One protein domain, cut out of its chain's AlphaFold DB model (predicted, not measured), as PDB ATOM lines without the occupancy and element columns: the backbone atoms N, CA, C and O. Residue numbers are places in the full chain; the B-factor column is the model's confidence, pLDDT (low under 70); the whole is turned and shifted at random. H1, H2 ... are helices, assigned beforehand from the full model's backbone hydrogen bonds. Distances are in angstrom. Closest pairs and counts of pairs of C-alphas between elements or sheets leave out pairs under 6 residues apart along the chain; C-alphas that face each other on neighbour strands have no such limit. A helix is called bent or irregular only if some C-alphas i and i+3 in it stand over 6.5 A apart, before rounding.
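Overview. This is residues 431 to 565 of the 948 residues of an uncharacterized protein of Calocera cornea HHB12733 (UniProt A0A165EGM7). Two long helices, H3 and H4, form a kinked helical hairpin at the core, crossing at 41 degrees and running opposite ways. Smaller helices surround it: H1 crosses residues 483 to 490 of H3, H5 packs on residues 485 to 492 of H3, and H2, H6 and H7 pack on H4. The printed part has 135 residues, with seven named helices in the order H1 to H7 and no named strand; the class is all helix. It is compact, with a radius of gyration of the C-alphas of 14.3 A and spans of 37 by 34 by 24 A.

Along the chain. H3, residues 467 to 492, runs 35.8 A from C-alpha 467 at (-58.847, 112.785, -76.169) and has a kink of 36 degrees near residue 474. H4, residues 500 to 520, is 30.8 A long, with a kink of 27 degrees near residue 507. H3 is irregular, with C-alphas 468 and 471 7.7 A apart; H4 only just, with C-alphas 501 and 504 7.0 A apart. H1 is residues 435 to 443, starting at (-80.341, 104.556, -96.000), H2 449 to 456, H5 529 to 532, H6 542 to 551 and H7 557 to 560.

Arrangement. H3, with residues 470 to 480 alone, touches H4; the closest C-alphas, of Ser 477 and Ile 513, are 5.7 A apart. H1 touches H3 at a steep tilt of 67 degrees, closest at C-alphas 440 and 486, 6.5 A. H5 touches H3, C-alphas 532 and 488 being closest at 6.1 A. The hub is H4, touching H2, H3, H6 and H7. H6 runs the same way as H4 at 34.8 degrees, a shallow tilt only just short of steep; their closest C-alphas, 549 and 511, are 6.6 A apart. H2 touches H4 with residues 501 to 505 of H4 alone, the closest C-alphas, of Ala 449 and Gln 501, being 6.3 A apart; H7 touches H4 with residues 511 to 515 of H4 alone, the closest C-alphas, of Pro 557 and Thr 515, being 6.3 A apart. Every O i to N i+4 pair is within hydrogen-bond range in H1, H2 and H6, against 20 of 22 in H3 and 15 of 17 in H4; H5 and H7 are too short for such a pair.

Size, cuts and confidence. The C-alphas farthest apart, of Glu 468 and Lys 494, are 40.4 A apart. The printed part has no cut and no long link. Residue 431 alone has a pLDDT under 70.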
ATOM      1  N   ALA A 431     -75.449 101.243 -91.554       64.00
ATOM      2  CA  ALA A 431     -76.504 102.059 -92.141       64.00
ATOM      3  C   ALA A 431     -77.327 101.173 -93.081       64.00
ATOM      4  O   ALA A 431     -76.776 100.388 -93.858       64.00
ATOM      5  N   SER A 432     -78.650 101.207 -92.942       77.25
ATOM      6  CA  SER A 432     -79.485 100.192 -93.571       77.25
ATOM      7  C   SER A 432     -79.298 100.204 -95.089       77.25
ATOM      8  O   SER A 432     -79.019 101.233 -95.711       77.25
ATOM      9  N   ALA A 433     -79.530  99.060 -95.735       81.81
ATOM     10  CA  ALA A 433     -79.500  98.961 -97.198       81.81
ATOM     11  C   ALA A 433     -80.597  99.803 -97.899       81.81
ATOM     12  O   ALA A 433     -80.755  99.722 -99.123       81.81
ATOM     13  N   GLU A 434     -81.378 100.575 -97.139       84.38
ATOM     14  CA  GLU A 434     -82.306 101.609 -97.592       84.38
ATOM     15  C   GLU A 434     -81.694 103.010 -97.398       84.38
ATOM     16  O   GLU A 434     -81.649 103.768 -98.364       84.38
ATOM     17  N   GLU A 435     -81.097 103.312 -96.239       78.94
ATOM     18  CA  GLU A 435     -80.341 104.556 -96.000       78.94
ATOM     19  C   GLU A 435     -79.162 104.723 -96.971       78.94
ATOM     20  O   GLU A 435     -79.015 105.791 -97.565       78.94
ATOM     21  N   PHE A 436     -78.372 103.673 -97.242       82.62
ATOM     22  CA  PHE A 436     -77.323 103.730 -98.277       82.62
ATOM     23  C   PHE A 436     -77.887 104.076 -99.663       82.62
ATOM     24  O   PHE A 436     -77.273 104.833-100.414       82.62
ATOM     25  N   LYS A 437     -79.083 103.574-100.007       88.88
ATOM     26  CA  LYS A 437     -79.751 103.936-101.266       88.88
ATOM     27  C   LYS A 437     -80.266 105.368-101.235       88.88
ATOM     28  O   LYS A 437     -80.294 106.003-102.286       88.88
ATOM     29  N   GLU A 438     -80.673 105.900-100.085       86.88
ATOM     30  CA  GLU A 438     -81.005 107.320 -99.969       86.88
ATOM     31  C   GLU A 438     -79.758 108.193-100.162       86.88
ATOM     32  O   GLU A 438     -79.814 109.127-100.962       86.88
ATOM     33  N   TYR A 439     -78.613 107.843 -99.558       86.75
ATOM     34  CA  TYR A 439     -77.334 108.522 -99.806       86.75
ATOM     35  C   TYR A 439     -76.902 108.448-101.278       86.75
ATOM     36  O   TYR A 439     -76.581 109.488-101.853       86.75
ATOM     37  N   GLU A 440     -76.976 107.284-101.937       93.38
ATOM     38  CA  GLU A 440     -76.724 107.185-103.385       93.38
ATOM     39  C   GLU A 440     -77.653 108.114-104.186       93.38
ATOM     40  O   GLU A 440     -77.200 108.935-104.983       93.38
ATOM     41  N   ASN A 441     -78.966 108.033-103.945       94.69
ATOM     42  CA  ASN A 441     -79.971 108.856-104.624       94.69
ATOM     43  C   ASN A 441     -79.900 110.347-104.255       94.69
ATOM     44  O   ASN A 441     -80.580 111.160-104.887       94.69
ATOM     45  N   LYS A 442     -79.152 110.720-103.216       94.69
ATOM     46  CA  LYS A 442     -78.890 112.098-102.797       94.69
ATOM     47  C   LYS A 442     -77.649 112.639-103.504       94.69
ATOM     48  O   LYS A 442     -77.744 113.694-104.123       94.69
ATOM     49  N   LEU A 443     -76.546 111.887-103.498       94.50
ATOM     50  CA  LEU A 443     -75.307 112.225-104.208       94.50
ATOM     51  C   LEU A 443     -75.535 112.377-105.718       94.50
ATOM     52  O   LEU A 443     -75.083 113.351-106.311       94.50
ATOM     53  N   LEU A 444     -76.324 111.487-106.329       95.56
ATOM     54  CA  LEU A 444     -76.652 111.529-107.763       95.56
ATOM     55  C   LEU A 444     -77.573 112.688-108.189       95.56
ATOM     56  O   LEU A 444     -77.867 112.829-109.373       95.56
ATOM     57  N   LYS A 445     -78.049 113.514-107.247       96.00
ATOM     58  CA  LYS A 445     -78.807 114.743-107.542       96.00
ATOM     59  C   LYS A 445     -77.939 116.002-107.519       96.00
ATOM     60  O   LYS A 445     -78.435 117.050-107.925       96.00
ATOM     61  N   LEU A 446     -76.699 115.914-107.032       95.44
ATOM     62  CA  LEU A 446     -75.780 117.047-106.908       95.44
ATOM     63  C   LEU A 446     -75.129 117.307-108.273       95.44
ATOM     64  O   LEU A 446     -74.550 116.400-108.866       95.44
ATOM     65  N   GLN A 447     -75.272 118.524-108.800       93.19
ATOM     66  CA  GLN A 447     -74.988 118.823-110.215       93.19
ATOM     67  C   GLN A 447     -73.618 119.463-110.460       93.19
ATOM     68  O   GLN A 447     -73.186 119.569-111.603       93.19
ATOM     69  N   ASN A 448     -72.949 119.917-109.403       95.38
ATOM     70  CA  ASN A 448     -71.682 120.642-109.453       95.38
ATOM     71  C   ASN A 448     -70.809 120.278-108.245       95.38
ATOM     72  O   ASN A 448     -71.289 119.709-107.258       95.38
ATOM     73  N   ALA A 449     -69.526 120.626-108.304       96.50
ATOM     74  CA  ALA A 449     -68.583 120.286-107.249       96.50
ATOM     75  C   ALA A 449     -68.890 121.014-105.929       96.50
ATOM     76  O   ALA A 449     -68.670 120.451-104.858       96.50
ATOM     77  N   GLN A 450     -69.437 122.236-105.970       97.12
ATOM     78  CA  GLN A 450     -69.764 122.972-104.743       97.12
ATOM     79  C   GLN A 450     -70.892 122.302-103.947       97.12
ATOM     80  O   GLN A 450     -70.793 122.214-102.728       97.12
ATOM     81  N   GLU A 451     -71.937 121.802-104.609       96.75
ATOM     82  CA  GLU A 451     -73.023 121.053-103.964       96.75
ATOM     83  C   GLU A 451     -72.532 119.771-103.287       96.75
ATOM     84  O   GLU A 451     -73.036 119.408-102.225       96.75
ATOM     85  N   LEU A 452     -71.535 119.114-103.884       96.94
ATOM     86  CA  LEU A 452     -70.907 117.908-103.358       96.94
ATOM     87  C   LEU A 452     -70.047 118.200-102.114       96.94
ATOM     88  O   LEU A 452     -70.178 117.505-101.108       96.94
ATOM     89  N   ILE A 453     -69.245 119.272-102.139       97.25
ATOM     90  CA  ILE A 453     -68.502 119.776-100.966       97.25
ATOM     91  C   ILE A 453     -69.474 120.192 -99.854       97.25
ATOM     92  O   ILE A 453     -69.313 119.811 -98.696       97.25
ATOM     93  N   ASP A 454     -70.521 120.936-100.208       96.94
ATOM     94  CA  ASP A 454     -71.548 121.401 -99.274       96.94
ATOM     95  C   ASP A 454     -72.368 120.256 -98.662       96.94
ATOM     96  O   ASP A 454     -73.016 120.477 -97.639       96.94
ATOM     97  N   ASP A 455     -72.390 119.066 -99.271       96.62
ATOM     98  CA  ASP A 455     -73.032 117.879 -98.707       96.62
ATOM     99  C   ASP A 455     -72.078 117.027 -97.859       96.62
ATOM    100  O   ASP A 455     -72.488 116.561 -96.795       96.62
ATOM    101  N   LEU A 456     -70.803 116.914 -98.248       96.12
ATOM    102  CA  LEU A 456     -69.744 116.358 -97.395       96.12
ATOM    103  C   LEU A 456     -69.675 117.109 -96.056       96.12
ATOM    104  O   LEU A 456     -69.659 116.486 -94.994       96.12
ATOM    105  N   GLU A 457     -69.754 118.441 -96.095       94.19
ATOM    106  CA  GLU A 457     -69.716 119.317 -94.915       94.19
ATOM    107  C   GLU A 457     -71.074 119.506 -94.202       94.19
ATOM    108  O   GLU A 457     -71.186 120.298 -93.261       94.19
ATOM    109  N   ARG A 458     -72.114 118.746 -94.591       94.25
ATOM    110  CA  ARG A 458     -73.306 118.506 -93.743       94.25
ATOM    111  C   ARG A 458     -73.116 117.331 -92.790       94.25
ATOM    112  O   ARG A 458     -73.827 117.264 -91.788       94.25
ATOM    113  N   ASN A 459     -72.186 116.419 -93.076       94.50
ATOM    114  CA  ASN A 459     -71.800 115.393 -92.110       94.50
ATOM    115  C   ASN A 459     -71.104 116.064 -90.913       94.50
ATOM    116  O   ASN A 459     -70.431 117.084 -91.113       94.50
ATOM    117  N   PRO A 460     -71.212 115.515 -89.687       93.50
ATOM    118  CA  PRO A 460     -70.566 116.093 -88.510       93.50
ATOM    119  C   PRO A 460     -69.086 116.397 -88.779       93.50
ATOM    120  O   PRO A 460     -68.415 115.570 -89.407       93.50
ATOM    121  N   PRO A 461     -68.580 117.582 -88.393       92.94
ATOM    122  CA  PRO A 461     -67.170 117.901 -88.553       92.94
ATOM    123  C   PRO A 461     -66.343 116.932 -87.715       92.94
ATOM    124  O   PRO A 461     -66.716 116.600 -86.593       92.94
ATOM    125  N   ILE A 462     -65.212 116.490 -88.257       93.69
ATOM    126  CA  ILE A 462     -64.225 115.756 -87.466       93.69
ATOM    127  C   ILE A 462     -63.631 116.772 -86.479       93.69
ATOM    128  O   ILE A 462     -63.178 117.830 -86.929       93.69
ATOM    129  N   PRO A 463     -63.673 116.524 -85.161       93.69
ATOM    130  CA  PRO A 463     -63.222 117.488 -84.168       93.69
ATOM    131  C   PRO A 463     -61.691 117.533 -84.089       93.69
ATOM    132  O   PRO A 463     -60.994 116.636 -84.572       93.69
ATOM    133  N   VAL A 464     -61.172 118.586 -83.452       91.88
ATOM    134  CA  VAL A 464     -59.732 118.763 -83.211       91.88
ATOM    135  C   VAL A 464     -59.199 117.575 -82.408       91.88
ATOM    136  O   VAL A 464     -59.850 117.127 -81.465       91.88
ATOM    137  N   LEU A 465     -58.015 117.085 -82.778       92.31
ATOM    138  CA  LEU A 465     -57.354 115.926 -82.177       92.31
ATOM    139  C   LEU A 465     -57.052 116.139 -80.677       92.31
ATOM    140  O   LEU A 465     -56.007 116.672 -80.307       92.31
ATOM    141  N   GLN A 466     -57.988 115.734 -79.820       92.31
ATOM    142  CA  GLN A 466     -57.931 115.823 -78.358       92.31
ATOM    143  C   GLN A 466     -58.718 114.644 -77.777       92.31
ATOM    144  O   GLN A 466     -59.797 114.336 -78.275       92.31
ATOM    145  N   GLN A 467     -58.225 114.003 -76.715       91.81
ATOM    146  CA  GLN A 467     -58.847 112.785 -76.169       91.81
ATOM    147  C   GLN A 467     -60.308 112.989 -75.718       91.81
ATOM    148  O   GLN A 467     -61.128 112.093 -75.894       91.81
ATOM    149  N   GLU A 468     -60.651 114.180 -75.219       93.88
ATOM    150  CA  GLU A 468     -62.022 114.579 -74.851       93.88
ATOM    151  C   GLU A 468     -63.007 114.496 -76.035       93.88
ATOM    152  O   GLU A 468     -64.177 114.163 -75.857       93.88
ATOM    153  N   ASN A 469     -62.528 114.723 -77.262       94.50
ATOM    154  CA  ASN A 469     -63.348 114.735 -78.474       94.50
ATOM    155  C   ASN A 469     -63.511 113.339 -79.113       94.50
ATOM    156  O   ASN A 469     -64.121 113.222 -80.176       94.50
ATOM    157  N   LEU A 470     -62.961 112.273 -78.512       93.88
ATOM    158  CA  LEU A 470     -62.879 110.934 -79.115       93.88
ATOM    159  C   LEU A 470     -64.255 110.358 -79.507       93.88
ATOM    160  O   LEU A 470     -64.403 109.815 -80.600       93.88
ATOM    161  N   ALA A 471     -65.283 110.528 -78.669       92.38
ATOM    162  CA  ALA A 471     -66.636 110.051 -78.972       92.38
ATOM    163  C   ALA A 471     -67.262 110.772 -80.188       92.38
ATOM    164  O   ALA A 471     -67.876 110.136 -81.049       92.38
ATOM    165  N   GLU A 472     -67.058 112.089 -80.306       93.44
ATOM    166  CA  GLU A 472     -67.480 112.854 -81.485       93.44
ATOM    167  C   GLU A 472     -66.666 112.462 -82.726       93.44
ATOM    168  O   GLU A 472     -67.227 112.325 -83.814       93.44
ATOM    169  N   ALA A 473     -65.362 112.214 -82.567       94.56
ATOM    170  CA  ALA A 473     -64.467 111.819 -83.649       94.56
ATOM    171  C   ALA A 473     -64.815 110.457 -84.249       94.56
ATOM    172  O   ALA A 473     -64.801 110.326 -85.474       94.56
ATOM    173  N   VAL A 474     -65.181 109.467 -83.427       94.88
ATOM    174  CA  VAL A 474     -65.681 108.161 -83.892       94.88
ATOM    175  C   VAL A 474     -66.942 108.347 -84.743       94.88
ATOM    176  O   VAL A 474     -67.000 107.869 -85.879       94.88
ATOM    177  N   LEU A 475     -67.932 109.098 -84.247       93.56
ATOM    178  CA  LEU A 475     -69.206 109.307 -84.945       93.56
ATOM    179  C   LEU A 475     -69.051 110.138 -86.232       93.56
ATOM    180  O   LEU A 475     -69.681 109.827 -87.247       93.56
ATOM    181  N   ALA A 476     -68.215 111.177 -86.211       94.94
ATOM    182  CA  ALA A 476     -67.914 112.004 -87.377       94.94
ATOM    183  C   ALA A 476     -67.132 111.221 -88.439       94.94
ATOM    184  O   ALA A 476     -67.518 111.223 -89.610       94.94
ATOM    185  N   SER A 477     -66.080 110.501 -88.031       95.62
ATOM    186  CA  SER A 477     -65.261 109.684 -88.932       95.62
ATOM    187  C   SER A 477     -66.093 108.587 -89.583       95.62
ATOM    188  O   SER A 477     -66.033 108.455 -90.802       95.62
ATOM    189  N   ARG A 478     -66.942 107.880 -88.821       94.06
ATOM    190  CA  ARG A 478     -67.874 106.872 -89.352       94.06
ATOM    191  C   ARG A 478     -68.751 107.440 -90.470       94.06
ATOM    192  O   ARG A 478     -68.694 106.951 -91.594       94.06
ATOM    193  N   LYS A 479     -69.495 108.518 -90.200       94.44
ATOM    194  CA  LYS A 479     -70.416 109.113 -91.190       94.44
ATOM    195  C   LYS A 479     -69.698 109.658 -92.423       94.44
ATOM    196  O   LYS A 479     -70.216 109.557 -93.533       94.44
ATOM    197  N   ARG A 480     -68.492 110.212 -92.260       95.75
ATOM    198  CA  ARG A 480     -67.684 110.661 -93.401       95.75
ATOM    199  C   ARG A 480     -67.081 109.484 -94.180       95.75
ATOM    200  O   ARG A 480     -67.046 109.562 -95.401       95.75
ATOM    201  N   CYS A 481     -66.724 108.372 -93.537       96.44
ATOM    202  CA  CYS A 481     -66.332 107.130 -94.216       96.44
ATOM    203  C   CYS A 481     -67.491 106.503 -95.009       96.44
ATOM    204  O   CYS A 481     -67.295 106.120 -96.161       96.44
ATOM    205  N   GLU A 482     -68.702 106.454 -94.442       94.88
ATOM    206  CA  GLU A 482     -69.923 105.981 -95.118       94.88
ATOM    207  C   GLU A 482     -70.228 106.836 -96.369       94.88
ATOM    208  O   GLU A 482     -70.456 106.303 -97.461       94.88
ATOM    209  N   TRP A 483     -70.140 108.166 -96.246       96.25
ATOM    210  CA  TRP A 483     -70.310 109.111 -97.359       96.25
ATOM    211  C   TRP A 483     -69.226 108.943 -98.440       96.25
ATOM    212  O   TRP A 483     -69.552 108.839 -99.623       96.25
ATOM    213  N   LEU A 484     -67.945 108.864 -98.049       97.06
ATOM    214  CA  LEU A 484     -66.806 108.704 -98.969       97.06
ATOM    215  C   LEU A 484     -66.872 107.375 -99.727       97.06
ATOM    216  O   LEU A 484     -66.738 107.367-100.948       97.06
ATOM    217  N   SER A 485     -67.159 106.277 -99.025       96.56
ATOM    218  CA  SER A 485     -67.355 104.945 -99.615       96.56
ATOM    219  C   SER A 485     -68.476 104.959-100.654       96.56
ATOM    220  O   SER A 485     -68.310 104.450-101.761       96.56
ATOM    221  N   THR A 486     -69.601 105.613-100.337       96.38
ATOM    222  CA  THR A 486     -70.733 105.753-101.265       96.38
ATOM    223  C   THR A 486     -70.348 106.585-102.494       96.38
ATOM    224  O   THR A 486     -70.664 106.200-103.619       96.38
ATOM    225  N   TYR A 487     -69.625 107.696-102.322       97.56
ATOM    226  CA  TYR A 487     -69.174 108.533-103.438       97.56
ATOM    227  C   TYR A 487     -68.158 107.810-104.341       97.56
ATOM    228  O   TYR A 487     -68.322 107.805-105.562       97.56
ATOM    229  N   PHE A 488     -67.162 107.127-103.766       97.81
ATOM    230  CA  PHE A 488     -66.183 106.343-104.525       97.81
ATOM    231  C   PHE A 488     -66.841 105.163-105.255       97.81
ATOM    232  O   PHE A 488     -66.585 104.954-106.441       97.81
ATOM    233  N   LYS A 489     -67.778 104.453-104.619       97.12
ATOM    234  CA  LYS A 489     -68.605 103.433-105.283       97.12
ATOM    235  C   LYS A 489     -69.346 104.001-106.503       97.12
ATOM    236  O   LYS A 489     -69.323 103.389-107.568       97.12
ATOM    237  N   LEU A 490     -69.955 105.185-106.393       97.31
ATOM    238  CA  LEU A 490     -70.652 105.823-107.519       97.31
ATOM    239  C   LEU A 490     -69.713 106.276-108.653       97.31
ATOM    240  O   LEU A 490     -70.136 106.257-109.811       97.31
ATOM    241  N   ILE A 491     -68.460 106.647-108.360       97.56
ATOM    242  CA  ILE A 491     -67.432 106.901-109.388       97.56
ATOM    243  C   ILE A 491     -67.025 105.589-110.073       97.56
ATOM    244  O   ILE A 491     -67.019 105.519-111.301       97.56
ATOM    245  N   LYS A 492     -66.765 104.524-109.303       97.25
ATOM    246  CA  LYS A 492     -66.442 103.179-109.815       97.25
ATOM    247  C   LYS A 492     -67.541 102.630-110.735       97.25
ATOM    248  O   LYS A 492     -67.252 102.052-111.780       97.25
ATOM    249  N   GLU A 493     -68.805 102.864-110.385       97.44
ATOM    250  CA  GLU A 493     -69.978 102.539-111.211       97.44
ATOM    251  C   GLU A 493     -70.214 103.521-112.381       97.44
ATOM    252  O   GLU A 493     -71.136 103.323-113.170       97.44
ATOM    253  N   LYS A 494     -69.399 104.579-112.504       97.19
ATOM    254  CA  LYS A 494     -69.500 105.665-113.500       97.19
ATOM    255  C   LYS A 494     -70.856 106.383-113.501       97.19
ATOM    256  O   LYS A 494     -71.316 106.877-114.528       97.19
ATOM    257  N   ARG A 495     -71.487 106.449-112.324       96.56
ATOM    258  CA  ARG A 495     -72.748 107.162-112.050       96.56
ATOM    259  C   ARG A 495     -72.508 108.576-111.507       96.56
ATOM    260  O   ARG A 495     -73.372 109.429-111.680       96.56
ATOM    261  N   ALA A 496     -71.359 108.827-110.874       96.25
ATOM    262  CA  ALA A 496     -70.931 110.145-110.392       96.25
ATOM    263  C   ALA A 496     -69.604 110.586-111.037       96.25
ATOM    264  O   ALA A 496     -68.791 109.756-111.438       96.25
ATOM    265  N   VAL A 497     -69.383 111.904-111.109       95.75
ATOM    266  CA  VAL A 497     -68.176 112.523-111.686       95.75
ATOM    267  C   VAL A 497     -67.097 112.719-110.612       95.75
ATOM    268  O   VAL A 497     -67.375 113.219-109.516       95.75
ATOM    269  N   ALA A 498     -65.851 112.364-110.939       96.38
ATOM    270  CA  ALA A 498     -64.667 112.580-110.106       96.38
ATOM    271  C   ALA A 498     -64.139 114.028-110.237       96.38
ATOM    272  O   ALA A 498     -63.075 114.280-110.798       96.38
ATOM    273  N   TRP A 499     -64.916 115.005-109.753       96.50
ATOM    274  CA  TRP A 499     -64.596 116.435-109.854       96.50
ATOM    275  C   TRP A 499     -63.200 116.771-109.302       96.50
ATOM    276  O   TRP A 499     -62.946 116.582-108.112       96.50
ATOM    277  N   LEU A 500     -62.313 117.357-110.116       96.25
ATOM    278  CA  LEU A 500     -60.957 117.741-109.679       96.25
ATOM    279  C   LEU A 500     -60.976 118.765-108.528       96.25
ATOM    280  O   LEU A 500     -60.088 118.779-107.675       96.25
ATOM    281  N   GLN A 501     -62.022 119.588-108.444       96.06
ATOM    282  CA  GLN A 501     -62.292 120.493-107.326       96.06
ATOM    283  C   GLN A 501     -62.302 119.764-105.970       96.06
ATOM    284  O   GLN A 501     -61.856 120.335-104.975       96.06
ATOM    285  N   MET A 502     -62.734 118.496-105.925       96.81
ATOM    286  CA  MET A 502     -62.801 117.694-104.699       96.81
ATOM    287  C   MET A 502     -61.429 117.317-104.127       96.81
ATOM    288  O   MET A 502     -61.381 116.941-102.960       96.81
ATOM    289  N   ARG A 503     -60.319 117.455-104.874       96.25
ATOM    290  CA  ARG A 503     -58.954 117.107-104.417       96.25
ATOM    291  C   ARG A 503     -58.633 117.628-103.013       96.25
ATOM    292  O   ARG A 503     -58.276 116.856-102.131       96.25
ATOM    293  N   GLY A 504     -58.817 118.930-102.789       95.25
ATOM    294  CA  GLY A 504     -58.582 119.569-101.491       95.25
ATOM    295  C   GLY A 504     -59.530 119.091-100.382       95.25
ATOM    296  O   GLY A 504     -59.043 118.582 -99.376       95.25
ATOM    297  N   PRO A 505     -60.862 119.197-100.552       96.00
ATOM    298  CA  PRO A 505     -61.850 118.687 -99.595       96.00
ATOM    299  C   PRO A 505     -61.650 117.215 -99.211       96.00
ATOM    300  O   PRO A 505     -61.756 116.867 -98.036       96.00
ATOM    301  N   LEU A 506     -61.334 116.353-100.184       96.81
ATOM    302  CA  LEU A 506     -61.011 114.945 -99.953       96.81
ATOM    303  C   LEU A 506     -59.693 114.793 -99.193       96.81
ATOM    304  O   LEU A 506     -59.653 113.998 -98.262       96.81
ATOM    305  N   ALA A 507     -58.652 115.564 -99.530       95.88
ATOM    306  CA  ALA A 507     -57.385 115.544 -98.801       95.88
ATOM    307  C   ALA A 507     -57.581 115.878 -97.316       95.88
ATOM    308  O   ALA A 507     -57.232 115.055 -96.475       95.88
ATOM    309  N   SER A 508     -58.210 117.017 -96.992       94.88
ATOM    310  CA  SER A 508     -58.482 117.420 -95.600       94.88
ATOM    311  C   SER A 508     -59.234 116.329 -94.838       94.88
ATOM    312  O   SER A 508     -58.860 115.952 -93.731       94.88
ATOM    313  N   ASN A 509     -60.283 115.777 -95.454       96.25
ATOM    314  CA  ASN A 509     -61.109 114.749 -94.832       96.25
ATOM    315  C   ASN A 509     -60.348 113.437 -94.614       96.25
ATOM    316  O   ASN A 509     -60.367 112.907 -93.506       96.25
ATOM    317  N   LEU A 510     -59.645 112.932 -95.629       96.88
ATOM    318  CA  LEU A 510     -58.857 111.704 -95.526       96.88
ATOM    319  C   LEU A 510     -57.718 111.851 -94.508       96.88
ATOM    320  O   LEU A 510     -57.551 110.969 -93.671       96.88
ATOM    321  N   ILE A 511     -56.996 112.976 -94.510       96.19
ATOM    322  CA  ILE A 511     -55.931 113.271 -93.538       96.19
ATOM    323  C   ILE A 511     -56.487 113.328 -92.111       96.19
ATOM    324  O   ILE A 511     -55.913 112.706 -91.214       96.19
ATOM    325  N   ASN A 512     -57.606 114.024 -91.888       95.69
ATOM    326  CA  ASN A 512     -58.235 114.118 -90.570       95.69
ATOM    327  C   ASN A 512     -58.677 112.733 -90.063       95.69
ATOM    328  O   ASN A 512     -58.333 112.360 -88.943       95.69
ATOM    329  N   ILE A 513     -59.382 111.954 -90.895       96.62
ATOM    330  CA  ILE A 513     -59.843 110.594 -90.565       96.62
ATOM    331  C   ILE A 513     -58.651 109.675 -90.254       96.62
ATOM    332  O   ILE A 513     -58.660 108.972 -89.245       96.62
ATOM    333  N   TRP A 514     -57.608 109.675 -91.091       97.00
ATOM    334  CA  TRP A 514     -56.463 108.773 -90.916       97.00
ATOM    335  C   TRP A 514     -55.530 109.199 -89.775       97.00
ATOM    336  O   TRP A 514     -54.903 108.350 -89.153       97.00
ATOM    337  N   THR A 515     -55.476 110.488 -89.433       96.19
ATOM    338  CA  THR A 515     -54.783 110.951 -88.219       96.19
ATOM    339  C   THR A 515     -55.511 110.447 -86.972       96.19
ATOM    340  O   THR A 515     -54.893 109.844 -86.102       96.19
ATOM    341  N   TRP A 516     -56.837 110.581 -86.922       96.25
ATOM    342  CA  TRP A 516     -57.662 110.024 -85.846       96.25
ATOM    343  C   TRP A 516     -57.572 108.486 -85.746       96.25
ATOM    344  O   TRP A 516     -57.523 107.946 -84.640       96.25
ATOM    345  N   LYS A 517     -57.454 107.781 -86.880       95.88
ATOM    346  CA  LYS A 517     -57.144 106.341 -86.940       95.88
ATOM    347  C   LYS A 517     -55.794 106.003 -86.297       95.88
ATOM    348  O   LYS A 517     -55.728 105.089 -85.488       95.88
ATOM    349  N   LEU A 518     -54.724 106.713 -86.657       95.88
ATOM    350  CA  LEU A 518     -53.359 106.395 -86.208       95.88
ATOM    351  C   LEU A 518     -53.116 106.700 -84.725       95.88
ATOM    352  O   LEU A 518     -52.375 105.973 -84.072       95.88
ATOM    353  N   GLU A 519     -53.728 107.762 -84.200       95.44
ATOM    354  CA  GLU A 519     -53.478 108.237 -82.832       95.44
ATOM    355  C   GLU A 519     -54.412 107.580 -81.790       95.44
ATOM    356  O   GLU A 519     -54.053 107.496 -80.618       95.44
ATOM    357  N   PHE A 520     -55.598 107.098 -82.201       94.94
ATOM    358  CA  PHE A 520     -56.629 106.550 -81.297       94.94
ATOM    359  C   PHE A 520     -57.221 105.185 -81.719       94.94
ATOM    360  O   PHE A 520     -58.184 104.733 -81.101       94.94
ATOM    361  N   ASP A 521     -56.668 104.525 -82.745       95.62
ATOM    362  CA  ASP A 521     -57.114 103.224 -83.293       95.62
ATOM    363  C   ASP A 521     -58.611 103.174 -83.674       95.62
ATOM    364  O   ASP A 521     -59.313 102.177 -83.501       95.62
ATOM    365  N   ILE A 522     -59.134 104.293 -84.189       93.88
ATOM    366  CA  ILE A 522     -60.532 104.387 -84.629       93.88
ATOM    367  C   ILE A 522     -60.749 103.502 -85.862       93.88
ATOM    368  O   ILE A 522     -60.033 103.605 -86.861       93.88
ATOM    369  N   ALA A 523     -61.798 102.677 -85.819       91.44
ATOM    370  CA  ALA A 523     -62.205 101.818 -86.925       91.44
ATOM    371  C   ALA A 523     -62.594 102.645 -88.168       91.44
ATOM    372  O   ALA A 523     -63.678 103.221 -88.250       91.44
ATOM    373  N   VAL A 524     -61.686 102.691 -89.146       93.81
ATOM    374  CA  VAL A 524     -61.834 103.436 -90.404       93.81
ATOM    375  C   VAL A 524     -61.815 102.469 -91.584       93.81
ATOM    376  O   VAL A 524     -60.769 101.921 -91.943       93.81
ATOM    377  N   THR A 525     -62.978 102.315 -92.212       94.25
ATOM    378  CA  THR A 525     -63.210 101.534 -93.431       94.25
ATOM    379  C   THR A 525     -63.725 102.457 -94.536       94.25
ATOM    380  O   THR A 525     -64.789 103.055 -94.413       94.25
ATOM    381  N   ILE A 526     -62.958 102.598 -95.622       95.62
ATOM    382  CA  ILE A 526     -63.349 103.396 -96.793       95.62
ATOM    383  C   ILE A 526     -63.338 102.472 -98.009       95.62
ATOM    384  O   ILE A 526     -62.278 102.056 -98.474       95.62
ATOM    385  N   GLU A 527     -64.521 102.106 -98.495       95.88
ATOM    386  CA  GLU A 527     -64.669 101.174 -99.614       95.88
ATOM    387  C   GLU A 527     -64.353 101.838-100.962       95.88
ATOM    388  O   GLU A 527     -64.445 103.056-101.121       95.88
ATOM    389  N   CYS A 528     -63.996 101.022-101.960       95.94
ATOM    390  CA  CYS A 528     -63.700 101.434-103.341       95.94
ATOM    391  C   CYS A 528     -62.574 102.481-103.519       95.94
ATOM    392  O   CYS A 528     -62.343 102.938-104.638       95.94
ATOM    393  N   ILE A 529     -61.837 102.844-102.460       96.50
ATOM    394  CA  ILE A 529     -60.739 103.825-102.531       96.50
ATOM    395  C   ILE A 529     -59.593 103.374-103.451       96.50
ATOM    396  O   ILE A 529     -58.982 104.207-104.115       96.50
ATOM    397  N   GLU A 530     -59.333 102.066-103.543       95.94
ATOM    398  CA  GLU A 530     -58.321 101.508-104.450       95.94
ATOM    399  C   GLU A 530     -58.733 101.638-105.924       95.94
ATOM    400  O   GLU A 530     -57.903 101.983-106.763       95.94
ATOM    401  N   ASP A 531     -60.018 101.434-106.235       96.00
ATOM    402  CA  ASP A 531     -60.559 101.546-107.596       96.00
ATOM    403  C   ASP A 531     -60.581 102.994-108.109       96.00
ATOM    404  O   ASP A 531     -60.445 103.234-109.304       96.00
ATOM    405  N   VAL A 532     -60.773 103.958-107.203       94.56
ATOM    406  CA  VAL A 532     -60.932 105.393-107.510       94.56
ATOM    407  C   VAL A 532     -59.618 106.173-107.333       94.56
ATOM    408  O   VAL A 532     -59.543 107.367-107.623       94.56
ATOM    409  N   ASN A 533     -58.551 105.491-106.909       94.12
ATOM    410  CA  ASN A 533     -57.279 106.057-106.455       94.12
ATOM    411  C   ASN A 533     -56.662 107.139-107.370       94.12
ATOM    412  O   ASN A 533     -56.038 108.066-106.856       94.12
ATOM    413  N   THR A 534     -56.840 107.028-108.692       94.56
ATOM    414  CA  THR A 534     -56.312 107.958-109.714       94.56
ATOM    415  C   THR A 534     -57.390 108.602-110.601       94.56
ATOM    416  O   THR A 534     -57.054 109.311-111.547       94.56
ATOM    417  N   GLU A 535     -58.684 108.377-110.333       95.62
ATOM    418  CA  GLU A 535     -59.790 108.962-111.126       95.62
ATOM    419  C   GLU A 535     -59.842 110.494-110.988       95.62
ATOM    420  O   GLU A 535     -60.228 111.202-111.913       95.62
ATOM    421  N   PHE A 536     -59.349 111.027-109.868       94.69
ATOM    422  CA  PHE A 536     -59.158 112.463-109.642       94.69
ATOM    423  C   PHE A 536     -57.899 113.038-110.332       94.69
ATOM    424  O   PHE A 536     -57.407 114.087-109.916       94.69
ATOM    425  N   GLY A 537     -57.376 112.380-111.373       91.38
ATOM    426  CA  GLY A 537     -56.261 112.822-112.224       91.38
ATOM    427  C   GLY A 537     -54.901 112.204-111.870       91.38
ATOM    428  O   GLY A 537     -54.587 111.981-110.706       91.38
ATOM    429  N   MET A 538     -54.073 111.947-112.891       88.69
ATOM    430  CA  MET A 538     -52.854 111.120-112.798       88.69
ATOM    431  C   MET A 538     -51.736 111.682-111.899       88.69
ATOM    432  O   MET A 538     -50.873 110.925-111.463       88.69
ATOM    433  N   ASP A 539     -51.729 112.989-111.631       91.00
ATOM    434  CA  ASP A 539     -50.791 113.669-110.726       91.00
ATOM    435  C   ASP A 539     -51.142 113.501-109.236       91.00
ATOM    436  O   ASP A 539     -50.362 113.916-108.378       91.00
ATOM    437  N   TRP A 540     -52.291 112.901-108.905       93.25
ATOM    438  CA  TRP A 540     -52.782 112.800-107.532       93.25
ATOM    439  C   TRP A 540     -53.312 111.395-107.204       93.25
ATOM    440  O   TRP A 540     -53.991 110.757-108.003       93.25
ATOM    441  N   CYS A 541     -52.956 110.888-106.022       96.19
ATOM    442  CA  CYS A 541     -53.107 109.481-105.648       96.19
ATOM    443  C   CYS A 541     -53.596 109.375-104.196       96.19
ATOM    444  O   CYS A 541     -52.855 109.706-103.265       96.19
ATOM    445  N   LEU A 542     -54.840 108.922-104.001       96.00
ATOM    446  CA  LEU A 542     -55.496 108.851-102.686       96.00
ATOM    447  C   LEU A 542     -54.730 107.957-101.698       96.00
ATOM    448  O   LEU A 542     -54.487 108.347-100.557       96.00
ATOM    449  N   LEU A 543     -54.307 106.774-102.146       96.56
ATOM    450  CA  LEU A 543     -53.560 105.815-101.333       96.56
ATOM    451  C   LEU A 543     -52.169 106.339-100.963       96.56
ATOM    452  O   LEU A 543     -51.688 106.069 -99.866       96.56
ATOM    453  N   GLU A 544     -51.518 107.095-101.848       96.56
ATOM    454  CA  GLU A 544     -50.206 107.669-101.543       96.56
ATOM    455  C   GLU A 544     -50.317 108.787-100.501       96.56
ATOM    456  O   GLU A 544     -49.485 108.848 -99.600       96.56
ATOM    457  N   LEU A 545     -51.381 109.599-100.548       95.75
ATOM    458  CA  LEU A 545     -51.679 110.582 -99.503       95.75
ATOM    459  C   LEU A 545     -51.852 109.909 -98.131       95.75
ATOM    460  O   LEU A 545     -51.237 110.335 -97.155       95.75
ATOM    461  N   LEU A 546     -52.616 108.813 -98.057       96.19
ATOM    462  CA  LEU A 546     -52.773 108.050 -96.813       96.19
ATOM    463  C   LEU A 546     -51.431 107.485 -96.315       96.19
ATOM    464  O   LEU A 546     -51.087 107.675 -95.150       96.19
ATOM    465  N   ARG A 547     -50.607 106.908 -97.201       96.62
ATOM    466  CA  ARG A 547     -49.249 106.441 -96.850       96.62
ATOM    467  C   ARG A 547     -48.329 107.558 -96.366       96.62
ATOM    468  O   ARG A 547     -47.394 107.284 -95.615       96.62
ATOM    469  N   LYS A 548     -48.502 108.800 -96.827       95.62
ATOM    470  CA  LYS A 548     -47.734 109.947 -96.315       95.62
ATOM    471  C   LYS A 548     -48.165 110.328 -94.903       95.62
ATOM    472  O   LYS A 548     -47.306 110.620 -94.076       95.62
ATOM    473  N   VAL A 549     -49.463 110.261 -94.599       95.56
ATOM    474  CA  VAL A 549     -49.981 110.435 -93.230       95.56
ATOM    475  C   VAL A 549     -49.452 109.331 -92.305       95.56
ATOM    476  O   VAL A 549     -48.968 109.640 -91.218       95.56
ATOM    477  N   GLU A 550     -49.437 108.073 -92.761       95.12
ATOM    478  CA  GLU A 550     -48.868 106.920 -92.035       95.12
ATOM    479  C   GLU A 550     -47.358 107.048 -91.774       95.12
ATOM    480  O   GLU A 550     -46.890 106.721 -90.686       95.12
ATOM    481  N   ARG A 551     -46.588 107.569 -92.741       95.50
ATOM    482  CA  ARG A 551     -45.153 107.879 -92.573       95.50
ATOM    483  C   ARG A 551     -44.884 109.147 -91.756       95.50
ATOM    484  O   ARG A 551     -43.742 109.388 -91.377       95.50
ATOM    485  N   GLY A 552     -45.905 109.968 -91.509       91.06
ATOM    486  CA  GLY A 552     -45.770 111.284 -90.883       91.06
ATOM    487  C   GLY A 552     -45.143 112.364 -91.773       91.06
ATOM    488  O   GLY A 552     -44.693 113.383 -91.256       91.06
ATOM    489  N   GLU A 553     -45.128 112.170 -93.095       91.94
ATOM    490  CA  GLU A 553     -44.612 113.146 -94.068       91.94
ATOM    491  C   GLU A 553     -45.506 114.397 -94.161       91.94
ATOM    492  O   GLU A 553     -44.990 115.498 -94.335       91.94
ATOM    493  N   GLU A 554     -46.819 114.266 -93.930       88.69
ATOM    494  CA  GLU A 554     -47.775 115.393 -93.838       88.69
ATOM    495  C   GLU A 554     -47.685 116.158 -92.491       88.69
ATOM    496  O   GLU A 554     -48.666 116.700 -91.985       88.69
ATOM    497  N   GLY A 555     -46.509 116.185 -91.857       87.62
ATOM    498  CA  GLY A 555     -46.248 116.931 -90.622       87.62
ATOM    499  C   GLY A 555     -46.797 116.289 -89.340       87.62
ATOM    500  O   GLY A 555     -47.103 115.093 -89.279       87.62
ATOM    501  N   SER A 556     -46.883 117.086 -88.269       86.50
ATOM    502  CA  SER A 556     -47.353 116.628 -86.953       86.50
ATOM    503  C   SER A 556     -48.879 116.448 -86.912       86.50
ATOM    504  O   SER A 556     -49.585 117.125 -87.658       86.50
ATOM    505  N   PRO A 557     -49.433 115.607 -86.017       85.00
ATOM    506  CA  PRO A 557     -50.880 115.364 -85.946       85.00
ATOM    507  C   PRO A 557     -51.724 116.637 -85.745       85.00
ATOM    508  O   PRO A 557     -52.803 116.765 -86.316       85.00
ATOM    509  N   ALA A 558     -51.195 117.625 -85.013       83.50
ATOM    510  CA  ALA A 558     -51.828 118.934 -84.840       83.50
ATOM    511  C   ALA A 558     -51.738 119.843 -86.085       83.50
ATOM    512  O   ALA A 558     -52.603 120.693 -86.271       83.50
ATOM    513  N   ALA A 559     -50.718 119.676 -86.937       82.00
ATOM    514  CA  ALA A 559     -50.574 120.414 -88.197       82.00
ATOM    515  C   ALA A 559     -51.362 119.774 -89.358       82.00
ATOM    516  O   ALA A 559     -51.797 120.479 -90.264       82.00
ATOM    517  N   ARG A 560     -51.581 118.453 -89.304       79.75
ATOM    518  CA  ARG A 560     -52.451 117.699 -90.225       79.75
ATOM    519  C   ARG A 560     -53.915 118.116 -90.131       79.75
ATOM    520  O   ARG A 560     -54.628 118.058 -91.133       79.75
ATOM    521  N   PHE A 561     -54.367 118.501 -88.935       79.94
ATOM    522  CA  PHE A 561     -55.766 118.826 -88.697       79.94
ATOM    523  C   PHE A 561     -56.180 120.091 -89.460       79.94
ATOM    524  O   PHE A 561     -55.843 121.214 -89.081       79.94
ATOM    525  N   THR A 562     -56.948 119.903 -90.531       77.31
ATOM    526  CA  THR A 562     -57.425 120.985 -91.398       77.31
ATOM    527  C   THR A 562     -58.938 121.123 -91.291       77.31
ATOM    528  O   THR A 562     -59.686 120.155 -91.417       77.31
ATOM    529  N   PHE A 563     -59.408 122.344 -91.044       79.12
ATOM    530  CA  PHE A 563     -60.832 122.671 -91.117       79.12
ATOM    531  C   PHE A 563     -61.274 122.837 -92.579       79.12
ATOM    532  O   PHE A 563     -60.453 123.062 -93.466       79.12
ATOM    533  N   ASP A 564     -62.581 122.750 -92.836       80.12
ATOM    534  CA  ASP A 564     -63.149 123.027 -94.157       80.12
ATOM    535  C   ASP A 564     -62.794 124.448 -94.633       80.12
ATOM    536  O   ASP A 564     -63.170 125.439 -94.008       80.12
ATOM    537  N   LEU A 565     -62.095 124.519 -95.769       87.12
ATOM    538  CA  LEU A 565     -61.684 125.748 -96.455       87.12
ATOM    539  C   LEU A 565     -62.526 126.051 -97.713       87.12
ATOM    540  O   LEU A 565     -62.239 127.028 -98.411       87.12
TER     541      LEU A 565